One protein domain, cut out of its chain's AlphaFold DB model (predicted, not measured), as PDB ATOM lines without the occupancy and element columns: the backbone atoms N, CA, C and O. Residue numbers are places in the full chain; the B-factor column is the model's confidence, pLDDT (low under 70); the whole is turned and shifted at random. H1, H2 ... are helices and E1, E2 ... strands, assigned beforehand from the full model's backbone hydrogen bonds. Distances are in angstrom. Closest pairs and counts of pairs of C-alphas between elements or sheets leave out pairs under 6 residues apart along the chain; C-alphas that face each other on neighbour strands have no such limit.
ATOM      1  N   GLY A   3     -12.469 -25.979 -32.219       91.25
ATOM      2  CA  GLY A   3     -11.932 -27.266 -32.668       91.25
ATOM      3  C   GLY A   3     -12.515 -28.470 -31.927       91.25
ATOM      4  O   GLY A   3     -12.153 -29.604 -32.240       91.25
ATOM      5  N   GLY A   4     -13.368 -28.238 -30.929       95.75
ATOM      6  CA  GLY A   4     -14.001 -29.287 -30.143       95.75
ATOM      7  C   GLY A   4     -15.142 -28.753 -29.289       95.75
ATOM      8  O   GLY A   4     -15.199 -27.559 -29.001       95.75
ATOM      9  N   ILE A   5     -16.043 -29.644 -28.898       97.06
ATOM     10  CA  ILE A   5     -17.119 -29.370 -27.946       97.06
ATOM     11  C   ILE A   5     -17.170 -30.478 -26.902       97.06
ATOM     12  O   ILE A   5     -16.682 -31.583 -27.133       97.06
ATOM     13  N   GLU A   6     -17.763 -30.177 -25.760       97.31
ATOM     14  CA  GLU A   6     -18.166 -31.158 -24.766       97.31
ATOM     15  C   GLU A   6     -19.682 -31.099 -24.635       97.31
ATOM     16  O   GLU A   6     -20.252 -30.007 -24.581       97.31
ATOM     17  N   TYR A   7     -20.329 -32.256 -24.630       96.00
ATOM     18  CA  TYR A   7     -21.765 -32.380 -24.419       96.00
ATOM     19  C   TYR A   7     -22.035 -33.653 -23.625       96.00
ATOM     20  O   TYR A   7     -21.640 -34.731 -24.066       96.00
ATOM     21  N   GLN A   8     -22.693 -33.529 -22.471       93.94
ATOM     22  CA  GLN A   8     -23.014 -34.645 -21.572       93.94
ATOM     23  C   GLN A   8     -21.776 -35.491 -21.234       93.94
ATOM     24  O   GLN A   8     -21.757 -36.700 -21.449       93.94
ATOM     25  N   ASP A   9     -20.714 -34.825 -20.770       93.81
ATOM     26  CA  ASP A   9     -19.421 -35.428 -20.401       93.81
ATOM     27  C   ASP A   9     -18.658 -36.110 -21.559       93.81
ATOM     28  O   ASP A   9     -17.609 -36.725 -21.352       93.81
ATOM     29  N   GLN A  10     -19.124 -35.963 -22.805       95.25
ATOM     30  CA  GLN A  10     -18.438 -36.468 -23.991       95.25
ATOM     31  C   GLN A  10     -17.739 -35.341 -24.753       95.25
ATOM     32  O   GLN A  10     -18.374 -34.420 -25.269       95.25
ATOM     33  N   LYS A  11     -16.415 -35.461 -24.905       96.19
ATOM     34  CA  LYS A  11     -15.601 -34.557 -25.731       96.19
ATOM     35  C   LYS A  11     -15.552 -35.023 -27.180       96.19
ATOM     36  O   LYS A  11     -15.181 -36.159 -27.468       96.19
ATOM     37  N   ILE A  12     -15.867 -34.112 -28.090       95.81
ATOM     38  CA  ILE A  12     -15.906 -34.333 -29.533       95.81
ATOM     39  C   ILE A  12     -14.941 -33.355 -30.184       95.81
ATOM     40  O   ILE A  12     -15.000 -32.152 -29.925       95.81
ATOM     41  N   TYR A  13     -14.065 -33.856 -31.050       94.50
ATOM     42  CA  TYR A  13     -13.026 -33.050 -31.688       94.50
ATOM     43  C   TYR A  13     -13.228 -33.021 -33.196       94.50
ATOM     44  O   TYR A  13     -13.368 -34.065 -33.824       94.50
ATOM     45  N   PHE A  14     -13.168 -31.836 -33.803       91.12
ATOM     46  CA  PHE A  14     -13.365 -31.673 -35.247       91.12
ATOM     47  C   PHE A  14     -12.458 -32.562 -36.129       91.12
ATOM     48  O   PHE A  14     -12.958 -33.057 -37.142       91.12
ATOM     49  N   PRO A  15     -11.169 -32.803 -35.790       88.81
ATOM     50  CA  PRO A  15     -10.301 -33.678 -36.581       88.81
ATOM     51  C   PRO A  15     -10.741 -35.144 -36.631       88.81
ATOM     52  O   PRO A  15     -10.258 -35.873 -37.493       88.81
ATOM     53  N   GLN A  16     -11.627 -35.593 -35.733       89.69
ATOM     54  CA  GLN A  16     -12.172 -36.948 -35.805       89.69
ATOM     55  C   GLN A  16     -13.037 -37.072 -37.073       89.69
ATOM     56  O   GLN A  16     -13.926 -36.234 -37.259       89.69
ATOM     57  N   PRO A  17     -12.817 -38.085 -37.934       83.19
ATOM     58  CA  PRO A  17     -13.538 -38.236 -39.203       83.19
ATOM     59  C   PRO A  17     -15.063 -38.216 -39.039       83.19
ATOM     60  O   PRO A  17     -15.759 -37.473 -39.734       83.19
ATOM     61  N   ASP A  18     -15.557 -38.905 -38.012       86.31
ATOM     62  CA  ASP A  18     -16.985 -39.067 -37.731       86.31
ATOM     63  C   ASP A  18     -17.507 -38.078 -36.680       86.31
ATOM     64  O   ASP A  18     -18.526 -38.328 -36.038       86.31
ATOM     65  N   ALA A  19     -16.811 -36.953 -36.462       92.62
ATOM     66  CA  ALA A  19     -17.273 -35.952 -35.506       92.62
ATOM     67  C   ALA A  19     -18.678 -35.456 -35.880       92.62
ATOM     68  O   ALA A  19     -18.923 -35.001 -37.003       92.62
ATOM     69  N   ARG A  20     -19.592 -35.519 -34.912       94.75
ATOM     70  CA  ARG A  20     -20.973 -35.051 -35.035       94.75
ATOM     71  C   ARG A  20     -21.264 -34.025 -33.955       94.75
ATOM     72  O   ARG A  20     -20.713 -34.094 -32.864       94.75
ATOM     73  N   LEU A  21     -22.142 -33.083 -34.264       95.81
ATOM     74  CA  LEU A  21     -22.605 -32.067 -33.334       95.81
ATOM     75  C   LEU A  21     -24.058 -32.347 -32.928       95.81
ATOM     76  O   LEU A  21     -24.868 -32.706 -33.789       95.81
ATOM     77  N   PRO A  22     -24.404 -32.151 -31.649       96.56
ATOM     78  CA  PRO A  22     -25.775 -32.222 -31.166       96.56
ATOM     79  C   PRO A  22     -26.528 -30.933 -31.542       96.56
ATOM     80  O   PRO A  22     -26.424 -29.899 -30.883       96.56
ATOM     81  N   ALA A  23     -27.296 -30.980 -32.627       96.00
ATOM     82  CA  ALA A  23     -28.180 -29.901 -33.043       96.00
ATOM     83  C   ALA A  23     -29.518 -29.990 -32.296       96.00
ATOM     84  O   ALA A  23     -30.205 -31.012 -32.327       96.00
ATOM     85  N   ARG A  24     -29.908 -28.900 -31.640       94.50
ATOM     86  CA  ARG A  24     -31.169 -28.782 -30.915       94.50
ATOM     87  C   ARG A  24     -32.318 -28.494 -31.879       94.50
ATOM     88  O   ARG A  24     -32.266 -27.558 -32.680       94.50
ATOM     89  N   LEU A  25     -33.367 -29.294 -31.767       91.12
ATOM     90  CA  LEU A  25     -34.630 -29.158 -32.476       91.12
ATOM     91  C   LEU A  25     -35.567 -28.185 -31.740       91.12
ATOM     92  O   LEU A  25     -35.345 -27.817 -30.585       91.12
ATOM     93  N   ARG A  26     -36.631 -27.740 -32.421       88.62
ATOM     94  CA  ARG A  26     -37.592 -26.768 -31.863       88.62
ATOM     95  C   ARG A  26     -38.372 -27.304 -30.663       88.62
ATOM     96  O   ARG A  26     -38.748 -26.521 -29.801       88.62
ATOM     97  N   ASP A  27     -38.600 -28.610 -30.620       90.44
ATOM     98  CA  ASP A  27     -39.254 -29.328 -29.521       90.44
ATOM     99  C   ASP A  27     -38.330 -29.533 -28.303       90.44
ATOM    100  O   ASP A  27     -38.765 -30.036 -27.274       90.44
ATOM    101  N   GLY A  28     -37.060 -29.122 -28.401       86.69
ATOM    102  CA  GLY A  28     -36.057 -29.286 -27.356       86.69
ATOM    103  C   GLY A  28     -35.244 -30.576 -27.460       86.69
ATOM    104  O   GLY A  28     -34.238 -30.679 -26.758       86.69
ATOM    105  N   ASN A  29     -35.610 -31.500 -28.351       92.88
ATOM    106  CA  ASN A  29     -34.839 -32.714 -28.600       92.88
ATOM    107  C   ASN A  29     -33.511 -32.397 -29.296       92.88
ATOM    108  O   ASN A  29     -33.309 -31.319 -29.860       92.88
ATOM    109  N   VAL A  30     -32.595 -33.361 -29.275       94.50
ATOM    110  CA  VAL A  30     -31.286 -33.254 -29.922       94.50
ATOM    111  C   VAL A  30     -31.181 -34.276 -31.044       94.50
ATOM    112  O   VAL A  30     -31.504 -35.448 -30.868       94.50
ATOM    113  N   THR A  31     -30.696 -33.827 -32.199       95.56
ATOM    114  CA  THR A  31     -30.301 -34.680 -33.321       95.56
ATOM    115  C   THR A  31     -28.815 -34.516 -33.610       95.56
ATOM    116  O   THR A  31     -28.240 -33.455 -33.385       95.56
ATOM    117  N   TRP A  32     -28.177 -35.561 -34.125       94.81
ATOM    118  CA  TRP A  32     -26.742 -35.563 -34.389       94.81
ATOM    119  C   TRP A  32     -26.458 -35.308 -35.865       94.81
ATOM    120  O   TRP A  32     -26.827 -36.111 -36.724       94.81
ATOM    121  N   VAL A  33     -25.744 -34.227 -36.167       92.56
ATOM    122  CA  VAL A  33     -25.375 -33.837 -37.537       92.56
ATOM    123  C   VAL A  33     -23.869 -33.919 -37.733       92.56
ATOM    124  O   VAL A  33     -23.115 -33.616 -36.814       92.56
ATOM    125  N   THR A  34     -23.410 -34.333 -38.911       92.06
ATOM    126  CA  THR A  34     -21.973 -34.369 -39.228       92.06
ATOM    127  C   THR A  34     -21.361 -32.976 -39.106       92.06
ATOM    128  O   THR A  34     -21.931 -31.988 -39.572       92.06
ATOM    129  N   TRP A  35     -20.199 -32.886 -38.457       92.50
ATOM    130  CA  TRP A  35     -19.519 -31.618 -38.247       92.50
ATOM    131  C   TRP A  35     -18.682 -31.223 -39.462       92.50
ATOM    132  O   TRP A  35     -17.533 -31.639 -39.616       92.50
ATOM    133  N   GLY A  36     -19.237 -30.319 -40.269       88.75
ATOM    134  CA  GLY A  36     -18.539 -29.755 -41.419       88.75
ATOM    135  C   GLY A  36     -18.369 -30.761 -42.554       88.75
ATOM    136  O   GLY A  36     -18.700 -31.937 -42.425       88.75
ATOM    137  N   ARG A  37     -17.853 -30.286 -43.689       82.50
ATOM    138  CA  ARG A  37     -17.571 -31.158 -44.835       82.50
ATOM    139  C   ARG A  37     -16.189 -31.780 -44.708       82.50
ATOM    140  O   ARG A  37     -15.234 -31.077 -44.361       82.50
ATOM    141  N   ARG A  38     -16.053 -33.060 -45.052       79.44
ATOM    142  CA  ARG A  38     -14.745 -33.730 -45.120       79.44
ATOM    143  C   ARG A  38     -14.077 -33.507 -46.479       79.44
ATOM    144  O   ARG A  38     -14.725 -33.141 -47.462       79.44
ATOM    145  N   ASN A  48     -15.514 -26.608 -47.504       77.62
ATOM    146  CA  ASN A  48     -14.717 -27.425 -46.593       77.62
ATOM    147  C   ASN A  48     -14.419 -26.661 -45.290       77.62
ATOM    148  O   ASN A  48     -14.022 -25.494 -45.334       77.62
ATOM    149  N   GLY A  49     -14.590 -27.330 -44.150       82.44
ATOM    150  CA  GLY A  49     -14.320 -26.788 -42.820       82.44
ATOM    151  C   GLY A  49     -15.451 -27.036 -41.823       82.44
ATOM    152  O   GLY A  49     -16.539 -27.478 -42.186       82.44
ATOM    153  N   GLY A  50     -15.178 -26.745 -40.549       87.25
ATOM    154  CA  GLY A  50     -16.109 -26.951 -39.432       87.25
ATOM    155  C   GLY A  50     -16.728 -25.672 -38.866       87.25
ATOM    156  O   GLY A  50     -17.377 -25.720 -37.826       87.25
ATOM    157  N   TRP A  51     -16.502 -24.510 -39.482       90.19
ATOM    158  CA  TRP A  51     -16.915 -23.221 -38.923       90.19
ATOM    159  C   TRP A  51     -17.274 -22.203 -40.002       90.19
ATOM    160  O   TRP A  51     -16.758 -22.222 -41.121       90.19
ATOM    161  N   ALA A  52     -18.113 -21.243 -39.621       91.06
ATOM    162  CA  ALA A  52     -18.524 -20.130 -40.458       91.06
ATOM    163  C   ALA A  52     -18.265 -18.809 -39.727       91.06
ATOM    164  O   ALA A  52     -18.772 -18.575 -38.632       91.06
ATOM    165  N   ARG A  53     -17.464 -17.917 -40.324       91.44
ATOM    166  CA  ARG A  53     -17.230 -16.583 -39.748       91.44
ATOM    167  C   ARG A  53     -18.510 -15.757 -39.828       91.44
ATOM    168  O   ARG A  53     -19.011 -15.533 -40.929       91.44
ATOM    169  N   LEU A  54     -18.964 -15.212 -38.697       90.62
ATOM    170  CA  LEU A  54     -20.175 -14.384 -38.625       90.62
ATOM    171  C   LEU A  54     -20.158 -13.219 -39.626       90.62
ATOM    172  O   LEU A  54     -21.155 -12.975 -40.301       90.62
ATOM    173  N   ALA A  55     -19.016 -12.542 -39.783       92.56
ATOM    174  CA  ALA A  55     -18.857 -11.465 -40.761       92.56
ATOM    175  C   ALA A  55     -19.098 -11.939 -42.208       92.56
ATOM    176  O   ALA A  55     -19.784 -11.259 -42.965       92.56
ATOM    177  N   SER A  56     -18.608 -13.129 -42.578       92.31
ATOM    178  CA  SER A  56     -18.832 -13.711 -43.911       92.31
ATOM    179  C   SER A  56     -20.291 -14.113 -44.138       92.31
ATOM    180  O   SER A  56     -20.780 -14.032 -45.264       92.31
ATOM    181  N   ILE A  57     -20.991 -14.553 -43.086       91.50
ATOM    182  CA  ILE A  57     -22.430 -14.847 -43.150       91.50
ATOM    183  C   ILE A  57     -23.197 -13.542 -43.392       91.50
ATOM    184  O   ILE A  57     -23.965 -13.448 -44.347       91.50
ATOM    185  N   LYS A  58     -22.932 -12.512 -42.574       91.56
ATOM    186  CA  LYS A  58     -23.580 -11.195 -42.671       91.56
ATOM    187  C   LYS A  58     -23.317 -10.504 -44.009       91.56
ATOM    188  O   LYS A  58     -24.219  -9.881 -44.552       91.56
ATOM    189  N   SER A  59     -22.125 -10.669 -44.583       95.12
ATOM    190  CA  SER A  59     -21.792 -10.128 -45.906       95.12
ATOM    191  C   SER A  59     -22.410 -10.920 -47.070       95.12
ATOM    192  O   SER A  59     -22.048 -10.695 -48.220       95.12
ATOM    193  N   GLY A  60     -23.270 -11.910 -46.801       92.12
ATOM    194  CA  GLY A  60     -23.985 -12.674 -47.821       92.12
ATOM    195  C   GLY A  60     -23.148 -13.704 -48.580       92.12
ATOM    196  O   GLY A  60     -23.686 -14.351 -49.474       92.12
ATOM    197  N   LYS A  61     -21.874 -13.923 -48.214       90.88
ATOM    198  CA  LYS A  61     -21.009 -14.900 -48.905       90.88
ATOM    199  C   LYS A  61     -21.578 -16.309 -48.838       90.88
ATOM    200  O   LYS A  61     -21.315 -17.096 -49.732       90.88
ATOM    201  N   TRP A  62     -22.368 -16.605 -47.804       91.00
ATOM    202  CA  TRP A  62     -22.953 -17.924 -47.602       91.00
ATOM    203  C   TRP A  62     -24.275 -18.165 -48.348       91.00
ATOM    204  O   TRP A  62     -24.753 -19.293 -48.359       91.00
ATOM    205  N   LYS A  63     -24.858 -17.146 -49.001       90.06
ATOM    206  CA  LYS A  63     -26.153 -17.258 -49.704       90.06
ATOM    207  C   LYS A  63     -26.241 -18.424 -50.709       90.06
ATOM    208  O   LYS A  63     -27.281 -19.078 -50.687       90.06
ATOM    209  N   PRO A  64     -25.210 -18.733 -51.527       90.12
ATOM    210  CA  PRO A  64     -25.285 -19.828 -52.504       90.12
ATOM    211  C   PRO A  64     -25.530 -21.215 -51.895       90.12
ATOM    212  O   PRO A  64     -25.997 -22.112 -52.586       90.12
ATOM    213  N   TRP A  65     -25.231 -21.396 -50.605       87.81
ATOM    214  CA  TRP A  65     -25.411 -22.666 -49.895       87.81
ATOM    215  C   TRP A  65     -26.715 -22.733 -49.091       87.81
ATOM    216  O   TRP A  65     -26.972 -23.733 -48.433       87.81
ATOM    217  N   HIS A  66     -27.551 -21.688 -49.151       88.75
ATOM    218  CA  HIS A  66     -28.846 -21.608 -48.463       88.75
ATOM    219  C   HIS A  66     -28.804 -22.025 -46.977       88.75
ATOM    220  O   HIS A  66     -29.614 -22.853 -46.551       88.75
ATOM    221  N   PRO A  67     -27.883 -21.458 -46.176       90.12
ATOM    222  CA  PRO A  67     -27.641 -21.917 -44.821       90.12
ATOM    223  C   PRO A  67     -28.843 -21.659 -43.916       90.12
ATOM    224  O   PRO A  67     -29.443 -20.580 -43.932       90.12
ATOM    225  N   ARG A  68     -29.146 -22.629 -43.061       90.69
ATOM    226  CA  ARG A  68     -30.151 -22.535 -42.007       90.69
ATOM    227  C   ARG A  68     -29.446 -22.449 -40.657       90.69
ATOM    228  O   ARG A  68     -28.616 -23.305 -40.354       90.69
ATOM    229  N   PRO A  69     -29.741 -21.434 -39.829       92.31
ATOM    230  CA  PRO A  69     -29.169 -21.367 -38.495       92.31
ATOM    231  C   PRO A  69     -29.686 -22.533 -37.649       92.31
ATOM    232  O   PRO A  69     -30.885 -22.814 -37.626       92.31
ATOM    233  N   VAL A  70     -28.774 -23.180 -36.932       93.38
ATOM    234  CA  VAL A  70     -29.079 -24.235 -35.960       93.38
ATOM    235  C   VAL A  70     -28.428 -23.903 -34.624       93.38
ATOM    236  O   VAL A  70     -27.421 -23.194 -34.573       93.38
ATOM    237  N   LEU A  71     -29.008 -24.404 -33.537       95.56
ATOM    238  CA  LEU A  71     -28.434 -24.277 -32.203       95.56
ATOM    239  C   LEU A  71     -27.723 -25.583 -31.868       95.56
ATOM    240  O   LEU A  71     -28.333 -26.644 -31.934       95.56
ATOM    241  N   ILE A  72     -26.448 -25.507 -31.525       96.19
ATOM    242  CA  ILE A  72     -25.649 -26.641 -31.080       96.19
ATOM    243  C   ILE A  72     -25.621 -26.601 -29.556       96.19
ATOM    244  O   ILE A  72     -25.247 -25.583 -28.960       96.19
ATOM    245  N   ALA A  73     -26.051 -27.696 -28.938       95.62
ATOM    246  CA  ALA A  73     -25.972 -27.864 -27.498       95.62
ATOM    247  C   ALA A  73     -24.536 -28.236 -27.104       95.62
ATOM    248  O   ALA A  73     -23.910 -29.083 -27.731       95.62
ATOM    249  N   ALA A  74     -23.987 -27.586 -26.090       96.44
ATOM    250  CA  ALA A  74     -22.666 -27.914 -25.578       96.44
ATOM    251  C   ALA A  74     -22.547 -27.383 -24.153       96.44
ATOM    252  O   ALA A  74     -23.068 -26.311 -23.847       96.44
ATOM    253  N   ASP A  75     -21.831 -28.117 -23.317       96.75
ATOM    254  CA  ASP A  75     -21.448 -27.688 -21.977       96.75
ATOM    255  C   ASP A  75     -20.184 -26.825 -22.041       96.75
ATOM    256  O   ASP A  75     -20.043 -25.845 -21.309       96.75
ATOM    257  N   GLN A  76     -19.267 -27.160 -22.955       97.50
ATOM    258  CA  GLN A  76     -18.029 -26.420 -23.195       97.50
ATOM    259  C   GLN A  76     -17.657 -26.437 -24.679       97.50
ATOM    260  O   GLN A  76     -18.010 -27.358 -25.416       97.50
ATOM    261  N   PHE A  77     -16.879 -25.449 -25.113       96.62
ATOM    262  CA  PHE A  77     -16.205 -25.473 -26.410       96.62
ATOM    263  C   PHE A  77     -14.703 -25.301 -26.243       96.62
ATOM    264  O   PHE A  77     -14.231 -24.755 -25.250       96.62
ATOM    265  N   MET A  78     -13.952 -25.778 -27.227       96.12
ATOM    266  CA  MET A  78     -12.498 -25.766 -27.213       96.12
ATOM    267  C   MET A  78     -11.969 -24.889 -28.336       96.12
ATOM    268  O   MET A  78     -12.284 -25.102 -29.511       96.12
ATOM    269  N   GLU A  79     -11.137 -23.921 -27.978       93.88
ATOM    270  CA  GLU A  79     -10.355 -23.139 -28.928       93.88
ATOM    271  C   GLU A  79      -8.870 -23.338 -28.692       93.88
ATOM    272  O   GLU A  79      -8.424 -23.638 -27.588       93.88
ATOM    273  N   LYS A  80      -8.101 -23.149 -29.761       91.19
ATOM    274  CA  LYS A  80      -6.654 -23.076 -29.667       91.19
ATOM    275  C   LYS A  80      -6.199 -21.630 -29.626       91.19
ATOM    276  O   LYS A  80      -6.675 -20.823 -30.429       91.19
ATOM    277  N   ASP A  81      -5.279 -21.333 -28.720       91.06
ATOM    278  CA  ASP A  81      -4.604 -20.039 -28.667       91.06
ATOM    279  C   ASP A  81      -3.533 -19.896 -29.769       91.06
ATOM    280  O   ASP A  81      -3.343 -20.772 -30.620       91.06
ATOM    281  N   HIS A  82      -2.812 -18.772 -29.749       89.94
ATOM    282  CA  HIS A  82      -1.704 -18.501 -30.672       89.94
ATOM    283  C   HIS A  82      -0.535 -19.493 -30.538       89.94
ATOM    284  O   HIS A  82       0.196 -19.695 -31.504       89.94
ATOM    285  N   GLY A  83      -0.374 -20.123 -29.371       92.62
ATOM    286  CA  GLY A  83       0.612 -21.167 -29.097       92.62
ATOM    287  C   GLY A  83       0.117 -22.582 -29.411       92.62
ATOM    288  O   GLY A  83       0.797 -23.544 -29.065       92.62
ATOM    289  N   ASN A  84      -1.046 -22.726 -30.064       87.88
ATOM    290  CA  ASN A  84      -1.684 -24.003 -30.402       87.88
ATOM    291  C   ASN A  84      -2.106 -24.836 -29.168       87.88
ATOM    292  O   ASN A  84      -2.392 -26.028 -29.312       87.88
ATOM    293  N   GLN A  85      -2.183 -24.222 -27.980       93.12
ATOM    294  CA  GLN A  85      -2.671 -24.868 -26.761       93.12
ATOM    295  C   GLN A  85      -4.197 -24.846 -26.722       93.12
ATOM    296  O   GLN A  85      -4.826 -23.855 -27.093       93.12
ATOM    297  N   SER A  86      -4.787 -25.954 -26.278       93.94
ATOM    298  CA  SER A  86      -6.237 -26.135 -26.213       93.94
ATOM    299  C   SER A  86      -6.810 -25.560 -24.919       93.94
ATOM    300  O   SER A  86      -6.470 -26.026 -23.833       93.94
ATOM    301  N   HIS A  87      -7.755 -24.635 -25.047       96.00
ATOM    302  CA  HIS A  87      -8.484 -24.025 -23.939       96.00
ATOM    303  C   HIS A  87      -9.954 -24.401 -24.019       96.00
ATOM    304  O   HIS A  87     -10.599 -24.185 -25.045       96.00
ATOM    305  N   TRP A  88     -10.476 -24.965 -22.932       96.88
ATOM    306  CA  TRP A  88     -11.887 -25.308 -22.797       96.88
ATOM    307  C   TRP A  88     -12.621 -24.187 -22.074       96.88
ATOM    308  O   TRP A  88     -12.276 -23.823 -20.951       96.88
ATOM    309  N   VAL A  89     -13.632 -23.636 -22.735       96.50
ATOM    310  CA  VAL A  89     -14.450 -22.541 -22.230       96.50
ATOM    311  C   VAL A  89     -15.838 -23.083 -21.931       96.50
ATOM    312  O   VAL A  89     -16.529 -23.575 -22.826       96.50
ATOM    313  N   LYS A  90     -16.243 -22.988 -20.662       97.00
ATOM    314  CA  LYS A  90     -17.578 -23.383 -20.209       97.00
ATOM    315  C   LYS A  90     -18.636 -22.438 -20.757       97.00
ATOM    316  O   LYS A  90     -18.468 -21.219 -20.722       97.00
ATOM    317  N   LEU A  91     -19.736 -23.014 -21.220       95.81
ATOM    318  CA  LEU A  91     -20.940 -22.286 -21.573       95.81
ATOM    319  C   LEU A  91     -21.865 -22.225 -20.360       95.81
ATOM    320  O   LEU A  91     -21.982 -23.175 -19.586       95.81
ATOM    321  N   ASP A  92     -22.535 -21.089 -20.193       94.81
ATOM    322  CA  ASP A  92     -23.655 -21.016 -19.262       94.81
ATOM    323  C   ASP A  92     -24.801 -21.915 -19.757       94.81
ATOM    324  O   ASP A  92     -24.998 -22.074 -20.961       94.81
ATOM    325  N   LYS A  93     -25.612 -22.457 -18.839       86.81
ATOM    326  CA  LYS A  93     -26.741 -23.351 -19.166       86.81
ATOM    327  C   LYS A  93     -27.780 -22.726 -20.109       86.81
ATOM    328  O   LYS A  93     -28.593 -23.441 -20.689       86.81
ATOM    329  N   ARG A  94     -27.804 -21.395 -20.227       88.81
ATOM    330  CA  ARG A  94     -28.692 -20.643 -21.129       88.81
ATOM    331  C   ARG A  94     -28.044 -20.319 -22.476       88.81
ATOM    332  O   ARG A  94     -28.725 -19.800 -23.359       88.81
ATOM    333  N   MET A  95     -26.749 -20.583 -22.633       93.56
ATOM    334  CA  MET A  95     -25.997 -20.329 -23.856       93.56
ATOM    335  C   MET A  95     -25.989 -21.550 -24.772       93.56
ATOM    336  O   MET A  95     -26.126 -22.693 -24.352       93.56
ATOM    337  N   VAL A  96     -25.826 -21.275 -26.061       93.00
ATOM    338  CA  VAL A  96     -25.723 -22.266 -27.132       93.00
ATOM    339  C   VAL A  96     -24.719 -21.768 -28.158       93.00
ATOM    340  O   VAL A  96     -24.477 -20.564 -28.276       93.00
ATOM    341  N   ILE A  97     -24.166 -22.688 -28.939       95.06
ATOM    342  CA  ILE A  97     -23.308 -22.343 -30.071       95.06
ATOM    343  C   ILE A  97     -24.189 -22.260 -31.317       95.06
ATOM    344  O   ILE A  97     -24.987 -23.155 -31.583       95.06
ATOM    345  N   GLN A  98     -24.059 -21.197 -32.106       94.62
ATOM    346  CA  GLN A  98     -24.772 -21.098 -33.378       94.62
ATOM    347  C   GLN A  98     -23.992 -21.810 -34.491       94.62
ATOM    348  O   GLN A  98     -22.831 -21.490 -34.748       94.62
ATOM    349  N   GLY A  99     -24.656 -22.737 -35.180       93.31
ATOM    350  CA  GLY A  99     -24.162 -23.416 -36.377       93.31
ATOM    351  C   GLY A  99     -24.970 -23.072 -37.629       93.31
ATOM    352  O   GLY A  99     -25.971 -22.352 -37.560       93.31
ATOM    353  N   LEU A 100     -24.540 -23.617 -38.770       92.00
ATOM    354  CA  LEU A 100     -25.255 -23.570 -40.047       92.00
ATOM    355  C   LEU A 100     -25.431 -24.993 -40.594       92.00
ATOM    356  O   LEU A 100     -24.483 -25.776 -40.533       92.00
ATOM    357  N   LEU A 101     -26.617 -25.287 -41.132       87.25
ATOM    358  CA  LEU A 101     -26.981 -26.535 -41.816       87.25
ATOM    359  C   LEU A 101     -27.603 -26.257 -43.188       87.25
ATOM    360  O   LEU A 101     -28.177 -25.159 -43.361       87.25
TER     361      LEU A 101
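Overview. This is residues 3 to 38 and 48 to 101 of the 101 residues of an uncharacterized protein of Nitrosomonas sp. AL212 (UniProt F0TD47). Two small, curled sheets of four strands each sit next to each other with few contacts between their strands, and the links E2 to E3, E5 to E6 and E7 to E8 run from one sheet to the other. The turns of the hairpins E3-E4 and E6-E7 reach out to opposite ends of the model, while the short helix H1 lies on neither sheet, in the stretch between E4 and E5. The printed part has 90 residues, with the order E1 E2 E3 E4 H1 E5 E6 E7 E8; the sheets run E2-E1-E6-E7 and E4-E3-E5-E8, both antiparallel throughout. The class is mostly strand, though under half of the residues are in named elements. The whole is compact, with a radius of gyration of the C-alphas of 13.5 A and spans of 38 by 35 by 26 A.

Along the chain. E1, residues 3 to 7, begins at C-alpha 3 (-11.932, -27.266, -32.668) and is 13.8 A long. E2 is residues 10 to 13, E3 residues 20 to 24 and E4 residues 30 to 34, with E4 13.2 A long. H1, residues 54 to 58, begins at C-alpha 54 (-20.175, -14.384, -38.625) and spans 6.2 A. E5 is residues 69 to 72; E6, residues 76 to 80, is 13.5 A long, and E7, residues 86 to 90, 13.1 A. E8, residues 97 to 100, ends at C-alpha 100 (-25.255, -23.570, -40.047).

Arrangement. In the first sheet E2 and E7 are the edge strands. E1 and E2 form a hairpin, with N 12 and O 5 2.8 A apart. E1 is antiparallel to E6 at 165 degrees, with N 78 and O 4 at 2.8 A. E6 and E7 form a hairpin, with N 87 and O 79 at 2.8 A. The second sheet is strongly twisted. In it E3 and E4 form a hairpin, with N 23 and O 31 at 2.8 A; E3 and E5 have N 24 and O 71 at 2.8 A; E5 and E8 have N 72 and O 97 at 2.8 A. Between the sheets, the closest C-alphas of E2 and E3 are those of Ile 12 and Arg 20, 7.5 A apart. H1 is apart from E3 and E8, among others; its O i to N i+4 pair is within hydrogen-bond range.

Size, cuts and confidence. The C-alphas of Asp 27 and Gly 83 are the two farthest apart, at 40.7 A. Residues 39 to 47 are not printed, and C-alphas 38 and 48 are 6.5 A apart across the cut, in the link from E4 to H1. Of the links that are printed whole, none is long. The mean pLDDT of the printed part is 92.2, and no printed residue is under 70.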